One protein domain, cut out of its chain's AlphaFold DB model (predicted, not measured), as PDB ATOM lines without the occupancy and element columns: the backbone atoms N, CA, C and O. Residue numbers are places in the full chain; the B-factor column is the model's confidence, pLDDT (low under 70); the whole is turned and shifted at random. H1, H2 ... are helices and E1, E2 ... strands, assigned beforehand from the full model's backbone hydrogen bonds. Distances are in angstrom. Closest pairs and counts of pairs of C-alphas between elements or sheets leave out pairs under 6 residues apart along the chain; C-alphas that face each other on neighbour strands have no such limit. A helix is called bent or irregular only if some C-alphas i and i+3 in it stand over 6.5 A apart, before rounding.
ATOM      1  N   HIS A  17      14.491 -24.399  36.174       70.92
ATOM      2  CA  HIS A  17      14.510 -23.126  35.461       70.92
ATOM      3  C   HIS A  17      15.822 -23.050  34.703       70.92
ATOM      4  O   HIS A  17      16.894 -23.167  35.291       70.92
ATOM      5  N   VAL A  18      15.718 -22.904  33.393       71.03
ATOM      6  CA  VAL A  18      16.859 -22.878  32.495       71.03
ATOM      7  C   VAL A  18      16.951 -21.492  31.894       71.03
ATOM      8  O   VAL A  18      16.007 -21.051  31.243       71.03
ATOM      9  N   THR A  19      18.096 -20.844  32.091       74.80
ATOM     10  CA  THR A  19      18.477 -19.604  31.410       74.80
ATOM     11  C   THR A  19      19.290 -19.950  30.171       74.80
ATOM     12  O   THR A  19      20.270 -20.685  30.272       74.80
ATOM     13  N   ILE A  20      18.909 -19.418  29.011       74.49
ATOM     14  CA  ILE A  20      19.681 -19.571  27.766       74.49
ATOM     15  C   ILE A  20      20.210 -18.226  27.269       74.49
ATOM     16  O   ILE A  20      19.709 -17.162  27.645       74.49
ATOM     17  N   ALA A  21      21.235 -18.269  26.415       75.87
ATOM     18  CA  ALA A  21      21.790 -17.072  25.796       75.87
ATOM     19  C   ALA A  21      20.737 -16.359  24.927       75.87
ATOM     20  O   ALA A  21      19.817 -16.978  24.392       75.87
ATOM     21  N   LEU A  22      20.888 -15.041  24.752       75.51
ATOM     22  CA  LEU A  22      19.953 -14.224  23.966       75.51
ATOM     23  C   LEU A  22      19.813 -14.725  22.519       75.51
ATOM     24  O   LEU A  22      18.714 -14.778  21.970       75.51
ATOM     25  N   GLU A  23      20.930 -15.137  21.919       77.66
ATOM     26  CA  GLU A  23      20.982 -15.700  20.567       77.66
ATOM     27  C   GLU A  23      20.136 -16.977  20.455       77.66
ATOM     28  O   GLU A  23      19.316 -17.099  19.538       77.66
ATOM     29  N   ASP A  24      20.280 -17.884  21.425       79.25
ATOM     30  CA  ASP A  24      19.536 -19.144  21.489       79.25
ATOM     31  C   ASP A  24      18.052 -18.900  21.757       79.25
ATOM     32  O   ASP A  24      17.203 -19.557  21.154       79.25
ATOM     33  N   TRP A  25      17.720 -17.911  22.594       80.90
ATOM     34  CA  TRP A  25      16.339 -17.494  22.832       80.90
ATOM     35  C   TRP A  25      15.682 -16.997  21.541       80.90
ATOM     36  O   TRP A  25      14.627 -17.495  21.143       80.90
ATOM     37  N   HIS A  26      16.328 -16.083  20.812       81.43
ATOM     38  CA  HIS A  26      15.813 -15.601  19.529       81.43
ATOM     39  C   HIS A  26      15.742 -16.699  18.464       81.43
ATOM     40  O   HIS A  26      14.844 -16.679  17.618       81.43
ATOM     41  N   ALA A  27      16.682 -17.646  18.453       81.78
ATOM     42  CA  ALA A  27      16.634 -18.796  17.555       81.78
ATOM     43  C   ALA A  27      15.451 -19.717  17.898       81.78
ATOM     44  O   ALA A  27      14.696 -20.114  17.005       81.78
ATOM     45  N   ALA A  28      15.246 -20.000  19.183       83.39
ATOM     46  CA  ALA A  28      14.180 -20.852  19.680       83.39
ATOM     47  C   ALA A  28      12.785 -20.250  19.447       83.39
ATOM     48  O   ALA A  28      11.895 -20.953  18.964       83.39
ATOM     49  N   VAL A  29      12.614 -18.945  19.692       78.23
ATOM     50  CA  VAL A  29      11.375 -18.203  19.388       78.23
ATOM     51  C   VAL A  29      11.078 -18.215  17.884       78.23
ATOM     52  O   VAL A  29       9.931 -18.395  17.487       78.23
ATOM     53  N   ARG A  30      12.108 -18.139  17.027       82.20
ATOM     54  CA  ARG A  30      11.984 -18.303  15.563       82.20
ATOM     55  C   ARG A  30      11.791 -19.760  15.109       82.20
ATOM     56  O   ARG A  30      11.830 -20.047  13.916       82.20
ATOM     57  N   GLY A  31      11.584 -20.692  16.041       78.88
ATOM     58  CA  GLY A  31      11.256 -22.093  15.769       78.88
ATOM     59  C   GLY A  31      12.449 -23.053  15.733       78.88
ATOM     60  O   GLY A  31      12.240 -24.263  15.612       78.88
ATOM     61  N   ARG A  32      13.691 -22.577  15.897       81.24
ATOM     62  CA  ARG A  32      14.892 -23.433  15.960       81.24
ATOM     63  C   ARG A  32      15.092 -24.008  17.368       81.24
ATOM     64  O   ARG A  32      16.057 -23.692  18.049       81.24
ATOM     65  N   VAL A  33      14.183 -24.878  17.806       79.47
ATOM     66  CA  VAL A  33      14.224 -25.508  19.148       79.47
ATOM     67  C   VAL A  33      14.911 -26.869  19.198       79.47
ATOM     68  O   VAL A  33      15.168 -27.388  20.283       79.47
ATOM     69  N   LYS A  34      15.207 -27.464  18.038       72.41
ATOM     70  CA  LYS A  34      15.800 -28.803  17.946       72.41
ATOM     71  C   LYS A  34      17.083 -28.959  18.789       72.41
ATOM     72  O   LYS A  34      17.181 -29.967  19.487       72.41
ATOM     73  N   PRO A  35      18.013 -27.980  18.838       70.57
ATOM     74  CA  PRO A  35      19.201 -28.083  19.692       70.57
ATOM     75  C   PRO A  35      18.856 -28.198  21.183       70.57
ATOM     76  O   PRO A  35      19.356 -29.085  21.863       70.57
ATOM     77  N   LEU A  36      17.931 -27.367  21.671       74.15
ATOM     78  CA  LEU A  36      17.484 -27.376  23.068       74.15
ATOM     79  C   LEU A  36      16.722 -28.661  23.412       74.15
ATOM     80  O   LEU A  36      16.893 -29.226  24.487       74.15
ATOM     81  N   SER A  37      15.906 -29.160  22.480       70.82
ATOM     82  CA  SER A  37      15.183 -30.423  22.661       70.82
ATOM     83  C   SER A  37      16.150 -31.591  22.883       70.82
ATOM     84  O   SER A  37      15.958 -32.399  23.789       70.82
ATOM     85  N   HIS A  38      17.255 -31.613  22.130       66.52
ATOM     86  CA  HIS A  38      18.325 -32.588  22.285       66.52
ATOM     87  C   HIS A  38      19.100 -32.366  23.592       66.52
ATOM     88  O   HIS A  38      19.313 -33.328  24.325       66.52
ATOM     89  N   LEU A  39      19.472 -31.117  23.902       64.52
ATOM     90  CA  LEU A  39      20.236 -30.742  25.098       64.52
ATOM     91  C   LEU A  39      19.532 -31.157  26.400       64.52
ATOM     92  O   LEU A  39      20.168 -31.662  27.321       64.52
ATOM     93  N   TYR A  40      18.211 -30.975  26.468       65.40
ATOM     94  CA  TYR A  40      17.407 -31.293  27.655       65.40
ATOM     95  C   TYR A  40      16.720 -32.669  27.586       65.40
ATOM     96  O   TYR A  40      16.038 -33.083  28.532       65.40
ATOM     97  N   GLY A  41      16.875 -33.384  26.467       62.64
ATOM     98  CA  GLY A  41      16.255 -34.685  26.220       62.64
ATOM     99  C   GLY A  41      14.726 -34.653  26.087       62.64
ATOM    100  O   GLY A  41      14.088 -35.693  26.250       62.64
ATOM    101  N   VAL A  42      14.122 -33.493  25.817       66.18
ATOM    102  CA  VAL A  42      12.663 -33.313  25.690       66.18
ATOM    103  C   VAL A  42      12.223 -33.200  24.228       66.18
ATOM    104  O   VAL A  42      13.043 -33.086  23.324       66.18
ATOM    105  N   SER A  43      10.913 -33.203  23.961       71.24
ATOM    106  CA  SER A  43      10.410 -32.990  22.593       71.24
ATOM    107  C   SER A  43      10.503 -31.521  22.149       71.24
ATOM    108  O   SER A  43      10.277 -30.617  22.953       71.24
ATOM    109  N   ASP A  44      10.706 -31.261  20.850       77.49
ATOM    110  CA  ASP A  44      10.639 -29.912  20.253       77.49
ATOM    111  C   ASP A  44       9.364 -29.150  20.648       77.49
ATOM    112  O   ASP A  44       9.377 -27.934  20.848       77.49
ATOM    113  N   ARG A  45       8.238 -29.869  20.746       78.92
ATOM    114  CA  ARG A  45       6.936 -29.303  21.118       78.92
ATOM    115  C   ARG A  45       6.901 -28.852  22.577       78.92
ATOM    116  O   ARG A  45       6.193 -27.903  22.899       78.92
ATOM    117  N   GLU A  46       7.616 -29.543  23.455       77.53
ATOM    118  CA  GLU A  46       7.712 -29.206  24.874       77.53
ATOM    119  C   GLU A  46       8.622 -28.000  25.087       77.53
ATOM    120  O   GLU A  46       8.180 -27.040  25.710       77.53
ATOM    121  N   VAL A  47       9.801 -27.970  24.452       81.28
ATOM    122  CA  VAL A  47      10.667 -26.776  24.464       81.28
ATOM    123  C   VAL A  47       9.915 -25.549  23.960       81.28
ATOM    124  O   VAL A  47       9.910 -24.526  24.632       81.28
ATOM    125  N   ARG A  48       9.238 -25.639  22.803       82.06
ATOM    126  CA  ARG A  48       8.467 -24.504  22.264       82.06
ATOM    127  C   ARG A  48       7.414 -24.003  23.241       82.06
ATOM    128  O   ARG A  48       7.288 -22.800  23.425       82.06
ATOM    129  N   ARG A  49       6.667 -24.922  23.854       81.69
ATOM    130  CA  ARG A  49       5.607 -24.582  24.806       81.69
ATOM    131  C   ARG A  49       6.165 -23.880  26.038       81.69
ATOM    132  O   ARG A  49       5.590 -22.892  26.475       81.69
ATOM    133  N   GLU A  50       7.258 -24.388  26.592       83.31
ATOM    134  CA  GLU A  50       7.825 -23.834  27.818       83.31
ATOM    135  C   GLU A  50       8.595 -22.538  27.561       83.31
ATOM    136  O   GLU A  50       8.516 -21.638  28.383       83.31
ATOM    137  N   ILE A  51       9.229 -22.369  26.396       82.92
ATOM    138  CA  ILE A  51       9.807 -21.078  25.982       82.92
ATOM    139  C   ILE A  51       8.717 -20.024  25.776       82.92
ATOM    140  O   ILE A  51       8.878 -18.899  26.232       82.92
ATOM    141  N   GLN A  52       7.583 -20.379  25.162       80.12
ATOM    142  CA  GLN A  52       6.434 -19.468  25.035       80.12
ATOM    143  C   GLN A  52       5.842 -19.050  26.389       80.12
ATOM    144  O   GLN A  52       5.268 -17.972  26.494       80.12
ATOM    145  N   ARG A  53       5.958 -19.906  27.410       79.01
ATOM    146  CA  ARG A  53       5.547 -19.623  28.797       79.01
ATOM    147  C   ARG A  53       6.668 -19.026  29.647       79.01
ATOM    148  O   ARG A  53       6.438 -18.708  30.811       79.01
ATOM    149  N   GLY A  54       7.878 -18.965  29.104       79.74
ATOM    150  CA  GLY A  54       9.060 -18.509  29.810       79.74
ATOM    151  C   GLY A  54       9.071 -16.996  29.958       79.74
ATOM    152  O   GLY A  54       8.323 -16.270  29.304       79.74
ATOM    153  N   ASN A  55       9.953 -16.517  30.823       75.52
ATOM    154  CA  ASN A  55      10.196 -15.097  30.971       75.52
ATOM    155  C   ASN A  55      11.195 -14.645  29.894       75.52
ATOM    156  O   ASN A  55      12.349 -15.080  29.888       75.52
ATOM    157  N   VAL A  56      10.737 -13.763  29.003       74.55
ATOM    158  CA  VAL A  56      11.538 -13.185  27.914       74.55
ATOM    159  C   VAL A  56      12.699 -12.342  28.449       74.55
ATOM    160  O   VAL A  56      13.797 -12.433  27.907       74.55
ATOM    161  N   GLU A  57      12.485 -11.572  29.518       66.90
ATOM    162  CA  GLU A  57      13.482 -10.658  30.097       66.90
ATOM    163  C   GLU A  57      14.653 -11.437  30.697       66.90
ATOM    164  O   GLU A  57      15.816 -11.193  30.378       66.90
ATOM    165  N   ASN A  58      14.334 -12.462  31.489       72.44
ATOM    166  CA  ASN A  58      15.340 -13.322  32.104       72.44
ATOM    167  C   ASN A  58      15.841 -14.420  31.155       72.44
ATOM    168  O   ASN A  58      16.802 -15.110  31.487       72.44
ATOM    169  N   ARG A  59      15.200 -14.609  29.992       76.30
ATOM    170  CA  ARG A  59      15.426 -15.731  29.057       76.30
ATOM    171  C   ARG A  59      15.348 -17.084  29.762       76.30
ATOM    172  O   ARG A  59      16.102 -18.013  29.454       76.30
ATOM    173  N   THR A  60      14.459 -17.165  30.750       74.36
ATOM    174  CA  THR A  60      14.279 -18.340  31.597       74.36
ATOM    175  C   THR A  60      13.011 -19.068  31.218       74.36
ATOM    176  O   THR A  60      11.949 -18.469  31.074       74.36
ATOM    177  N   PHE A  61      13.095 -20.383  31.088       74.41
ATOM    178  CA  PHE A  61      11.921 -21.223  30.903       74.41
ATOM    179  C   PHE A  61      12.006 -22.464  31.777       74.41
ATOM    180  O   PHE A  61      13.077 -22.892  32.211       74.41
ATOM    181  N   ARG A  62      10.837 -23.019  32.078       75.76
ATOM    182  CA  ARG A  62      10.688 -24.129  33.007       75.76
ATOM    183  C   ARG A  62      10.684 -25.433  32.222       75.76
ATOM    184  O   ARG A  62       9.738 -25.705  31.501       75.76
ATOM    185  N   ILE A  63      11.705 -26.271  32.371       72.96
ATOM    186  CA  ILE A  63      11.773 -27.557  31.669       72.96
ATOM    187  C   ILE A  63      11.908 -28.718  32.647       72.96
ATOM    188  O   ILE A  63      12.577 -28.638  33.676       72.96
ATOM    189  N   ARG A  64      11.246 -29.829  32.331       64.97
ATOM    190  CA  ARG A  64      11.429 -31.096  33.037       64.97
ATOM    191  C   ARG A  64      12.418 -31.923  32.227       64.97
ATOM    192  O   ARG A  64      12.055 -32.454  31.184       64.97
ATOM    193  N   HIS A  65      13.670 -31.996  32.673       58.35
ATOM    194  CA  HIS A  65      14.687 -32.783  31.977       58.35
ATOM    195  C   HIS A  65      14.263 -34.253  31.938       58.35
ATOM    196  O   HIS A  65      13.930 -34.835  32.971       58.35
ATOM    197  N   ILE A  66      14.303 -34.858  30.753       51.84
ATOM    198  CA  ILE A  66      14.011 -36.290  30.591       51.84
ATOM    199  C   ILE A  66      15.309 -37.105  30.634       51.84
ATOM    200  O   ILE A  66      15.340 -38.182  31.226       51.84
ATOM    201  N   VAL A  67      16.391 -36.579  30.049       49.57
ATOM    202  CA  VAL A  67      17.743 -37.148  30.137       49.57
ATOM    203  C   VAL A  67      18.737 -35.990  30.211       49.57
ATOM    204  O   VAL A  67      19.081 -35.419  29.181       49.57
ATOM    205  N   PRO A  68      19.186 -35.586  31.401       45.37
ATOM    206  CA  PRO A  68      20.386 -34.766  31.499       45.37
ATOM    207  C   PRO A  68      21.569 -35.524  30.872       45.37
ATOM    208  O   PRO A  68      21.682 -36.739  31.056       45.37
ATOM    209  N   LEU A  69      22.419 -34.821  30.114       48.82
ATOM    210  CA  LEU A  69      23.664 -35.312  29.498       48.82
ATOM    211  C   LEU A  69      24.713 -35.702  30.565       48.82
ATOM    212  O   LEU A  69      25.845 -35.242  30.551       48.82
ATOM    213  N   PHE A  70      24.339 -36.561  31.512       51.14
ATOM    214  CA  PHE A  70      25.237 -37.194  32.476       51.14
ATOM    215  C   PHE A  70      25.996 -38.371  31.876       51.14
ATOM    216  O   PHE A  70      26.720 -39.041  32.602       51.14
ATOM    217  N   VAL A  71      25.763 -38.692  30.603       53.94
ATOM    218  CA  VAL A  71      26.380 -39.825  29.921       53.94
ATOM    219  C   VAL A  71      27.032 -39.300  28.651       53.94
ATOM    220  O   VAL A  71      26.347 -38.702  27.817       53.94
ATOM    221  N   SER A  72      28.345 -39.491  28.522       61.60
ATOM    222  CA  SER A  72      29.085 -39.072  27.332       61.60
ATOM    223  C   SER A  72      28.621 -39.859  26.100       61.60
ATOM    224  O   SER A  72      27.982 -40.916  26.192       61.60
ATOM    225  N   LYS A  73      28.948 -39.364  24.903       62.21
ATOM    226  CA  LYS A  73      28.651 -40.076  23.651       62.21
ATOM    227  C   LYS A  73      29.308 -41.463  23.621       62.21
ATOM    228  O   LYS A  73      28.691 -42.410  23.140       62.21
ATOM    229  N   GLU A  74      30.520 -41.587  24.153       66.09
ATOM    230  CA  GLU A  74      31.265 -42.852  24.247       66.09
ATOM    231  C   GLU A  74      30.572 -43.835  25.196       66.09
ATOM    232  O   GLU A  74      30.364 -45.001  24.856       66.09
ATOM    233  N   GLU A  75      30.120 -43.345  26.352       66.11
ATOM    234  CA  GLU A  75      29.377 -44.139  27.329       66.11
ATOM    235  C   GLU A  75      28.024 -44.624  26.772       66.11
ATOM    236  O   GLU A  75      27.618 -45.756  27.040       66.11
ATOM    237  N   LEU A  76      27.342 -43.813  25.948       64.42
ATOM    238  CA  LEU A  76      26.103 -44.189  25.243       64.42
ATOM    239  C   LEU A  76      26.316 -45.270  24.167       64.42
ATOM    240  O   LEU A  76      25.400 -46.056  23.892       64.42
ATOM    241  N   LEU A  77      27.495 -45.304  23.535       67.68
ATOM    242  CA  LEU A  77      27.853 -46.298  22.517       67.68
ATOM    243  C   LEU A  77      28.290 -47.634  23.140       67.68
ATOM    244  O   LEU A  77      28.053 -48.686  22.541       67.68
ATOM    245  N   CYS A  78      28.855 -47.619  24.351       73.11
ATOM    246  CA  CYS A  78      29.298 -48.818  25.064       73.11
ATOM    247  C   CYS A  78      28.122 -49.594  25.696       73.11
ATOM    248  O   CYS A  78      27.728 -49.369  26.842       73.11
ATOM    249  N   THR A  79      27.558 -50.559  24.964       68.87
ATOM    250  CA  THR A  79      26.393 -51.345  25.419       68.87
ATOM    251  C   THR A  79      26.618 -52.151  26.691       68.87
ATOM    252  O   THR A  79      25.666 -52.347  27.452       68.87
ATOM    253  N   GLU A  80      27.841 -52.627  26.909       75.86
ATOM    254  CA  GLU A  80      28.198 -53.456  28.064       75.86
ATOM    255  C   GLU A  80      28.187 -52.629  29.352       75.86
ATOM    256  O   GLU A  80      27.534 -53.004  30.330       75.86
ATOM    257  N   ASN A  81      28.795 -51.439  29.318       78.70
ATOM    258  CA  ASN A  81      28.880 -50.551  30.477       78.70
ATOM    259  C   ASN A  81      27.598 -49.748  30.722       78.70
ATOM    260  O   ASN A  81      27.346 -49.362  31.860       78.70
ATOM    261  N   LEU A  82      26.741 -49.544  29.714       74.49
ATOM    262  CA  LEU A  82      25.521 -48.736  29.851       74.49
ATOM    263  C   LEU A  82      24.610 -49.209  30.998       74.49
ATOM    264  O   LEU A  82      24.018 -48.395  31.701       74.49
ATOM    265  N   ARG A  83      24.507 -50.531  31.214       76.83
ATOM    266  CA  ARG A  83      23.761 -51.114  32.349       76.83
ATOM    267  C   ARG A  83      24.374 -50.740  33.695       76.83
ATOM    268  O   ARG A  83      23.631 -50.411  34.617       76.83
ATOM    269  N   ARG A  84      25.704 -50.801  33.800       76.11
ATOM    270  CA  ARG A  84      26.454 -50.453  35.010       76.11
ATOM    271  C   ARG A  84      26.329 -48.960  35.306       76.11
ATOM    272  O   ARG A  84      25.874 -48.612  36.387       76.11
ATOM    273  N   ILE A  85      26.585 -48.110  34.308       72.41
ATOM    274  CA  ILE A  85      26.471 -46.645  34.399       72.41
ATOM    275  C   ILE A  85      25.054 -46.239  34.804       72.41
ATOM    276  O   ILE A  85      24.873 -45.406  35.687       72.41
ATOM    277  N   ALA A  86      24.034 -46.865  34.207       70.58
ATOM    278  CA  ALA A  86      22.650 -46.599  34.572       70.58
ATOM    279  C   ALA A  86      22.351 -46.957  36.035       70.58
ATOM    280  O   ALA A  86      21.625 -46.231  36.704       70.58
ATOM    281  N   LYS A  87      22.924 -48.047  36.556       70.38
ATOM    282  CA  LYS A  87      22.742 -48.446  37.955       70.38
ATOM    283  C   LYS A  87      23.507 -47.531  38.918       70.38
ATOM    284  O   LYS A  87      22.915 -47.077  39.889       70.38
ATOM    285  N   GLU A  88      24.777 -47.242  38.639       67.82
ATOM    286  CA  GLU A  88      25.644 -46.381  39.463       67.82
ATOM    287  C   GLU A  88      25.114 -44.949  39.545       67.82
ATOM    288  O   GLU A  88      24.998 -44.385  40.629       67.82
ATOM    289  N   ARG A  89      24.727 -44.374  38.399       63.57
ATOM    290  CA  ARG A  89      24.221 -42.995  38.304       63.57
ATOM    291  C   ARG A  89      22.704 -42.896  38.471       63.57
ATOM    292  O   ARG A  89      22.136 -41.820  38.308       63.57
ATOM    293  N   ASN A  90      22.043 -44.009  38.794       54.78
ATOM    294  CA  ASN A  90      20.605 -44.071  39.060       54.78
ATOM    295  C   ASN A  90      19.733 -43.562  37.876       54.78
ATOM    296  O   ASN A  90      18.729 -42.873  38.072       54.78
ATOM    297  N   LEU A  91      20.135 -43.891  36.639       60.23
ATOM    298  CA  LEU A  91      19.522 -43.484  35.364       60.23
ATOM    299  C   LEU A  91      18.592 -44.569  34.778       60.23
ATOM    300  O   LEU A  91      18.776 -45.767  34.989       60.23
ATOM    301  N   ASP A  92      17.622 -44.163  33.949       56.50
ATOM    302  CA  ASP A  92      16.751 -45.088  33.201       56.50
ATOM    303  C   ASP A  92      17.483 -45.685  31.981       56.50
ATOM    304  O   ASP A  92      17.649 -45.044  30.937       56.50
ATOM    305  N   LEU A  93      17.867 -46.961  32.080       66.83
ATOM    306  CA  LEU A  93      18.514 -47.713  30.999       66.83
ATOM    307  C   LEU A  93      17.693 -47.744  29.694       66.83
ATOM    308  O   LEU A  93      18.256 -47.738  28.598       66.83
ATOM    309  N   GLY A  94      16.362 -47.800  29.782       64.49
ATOM    310  CA  GLY A  94      15.482 -47.812  28.613       64.49
ATOM    311  C   GLY A  94      15.426 -46.460  27.898       64.49
ATOM    312  O   GLY A  94      15.139 -46.406  26.699       64.49
ATOM    313  N   ALA A  95      15.698 -45.360  28.603       57.26
ATOM    314  CA  ALA A  95      15.851 -44.035  28.007       57.26
ATOM    315  C   ALA A  95      17.194 -43.907  27.269       57.26
ATOM    316  O   ALA A  95      17.190 -43.535  26.096       57.26
ATOM    317  N   LEU A  96      18.299 -44.331  27.896       63.58
ATOM    318  CA  LEU A  96      19.638 -44.328  27.283       63.58
ATOM    319  C   LEU A  96      19.698 -45.164  25.992       63.58
ATOM    320  O   LEU A  96      20.311 -44.776  25.001       63.58
ATOM    321  N   LYS A  97      18.997 -46.304  25.947       67.97
ATOM    322  CA  LYS A  97      18.909 -47.114  24.719       67.97
ATOM    323  C   LYS A  97      18.151 -46.421  23.584       67.97
ATOM    324  O   LYS A  97      18.465 -46.652  22.421       67.97
ATOM    325  N   ARG A  98      17.148 -45.591  23.896       60.01
ATOM    326  CA  ARG A  98      16.357 -44.864  22.889       60.01
ATOM    327  C   ARG A  98      17.095 -43.645  22.346       60.01
ATOM    328  O   ARG A  98      17.022 -43.415  21.142       60.01
ATOM    329  N   SER A  99      17.835 -42.917  23.185       61.94
ATOM    330  CA  SER A  99      18.663 -41.788  22.730       61.94
ATOM    331  C   SER A  99      19.748 -42.227  21.741       61.94
ATOM    332  O   SER A  99      20.079 -41.464  20.840       61.94
ATOM    333  N   ARG A 100      20.208 -43.485  21.813       60.01
ATOM    334  CA  ARG A 100      21.126 -44.089  20.829       60.01
ATOM    335  C   ARG A 100      20.589 -44.097  19.391       60.01
ATOM    336  O   ARG A 100      21.372 -44.077  18.448       60.01
ATOM    337  N   HIS A 101      19.267 -44.161  19.209       55.19
ATOM    338  CA  HIS A 101      18.635 -44.208  17.885       55.19
ATOM    339  C   HIS A 101      18.321 -42.821  17.306       55.19
ATOM    340  O   HIS A 101      17.965 -42.716  16.131       55.19
TER     341      HIS A 101
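AT A GLANCE: This is residues 17 to 101 of the 424 residues of the protein "Hypothetical_protein_-_conserved" of Leishmania infantum (UniProt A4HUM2). Two small helical lobes sit end to end, joined by one extended stretch, residues 64 to 72. The first lobe holds H1, H2, H3 and the short strand pair E1 and E2; the second holds H4, H5 and H6. The printed part has 85 residues, in the order E1 H1 H2 H3 E2 H4 H5 H6, with an antiparallel sheet E1 - E2, mostly helix. It is only just loose, close to compact, with a radius of gyration of the C-alphas of 14.7 A, and a rod spanning 44 by 21 by 19 A.

IN THESE COORDINATES: Find C-alpha 17 at (14.510, -23.126, 35.461), where E1, residues 17 to 19, begins. Next come H1, residues 22 to 29, H2, residues 34 to 40, and H3, residues 44 to 52, 12.2 A long. E2 is residues 60 to 63 and H4 residues 73 to 77. H5, residues 79 to 88, runs 14.9 A and is only just irregular, with C-alphas 80 and 83 6.6 A apart. H6, residues 93 to 99, ends at C-alpha 99 (18.663, -41.788, 22.730).

HOW THE PARTS SIT: Between E1 and E2, N 18 and O 61 are 2.9 A apart, within hydrogen-bond range. The closest C-alphas of H3 and E2, Ile 51 and Phe 61, are 5.4 A apart. H3 touches H1 at a steep tilt of 65 degrees, closest at C-alphas 48 and 28, 7.3 A. H3 touches H2 about perpendicular, 84 degrees, closest at C-alphas 44 and 37, 5.2 A. H5 touches H6 at a steep tilt of 55 degrees, opposite ways, closest at C-alphas 86 and 93, 5.6 A. H4 and H5 touch only at the corner, only just, with 3 pairs of C-alphas within 8 A, the closest Leu 76 and Leu 82, 6.5 A. H1, H2 and H3 are apart from H4, H5 and H6. Every O i to N i+4 pair is within hydrogen-bond range in H1, H2, H3 and H4, but 4 of 6 in H5 and 2 of 3 in H6.

THE WHOLE: The C-alphas farthest apart, Glu 57 and Glu 80, are 45.3 A apart. The printed part has no cut and no long link. Look for low confidence, pLDDT under 70, at residues 64 to 77 and 88 to 101, among others.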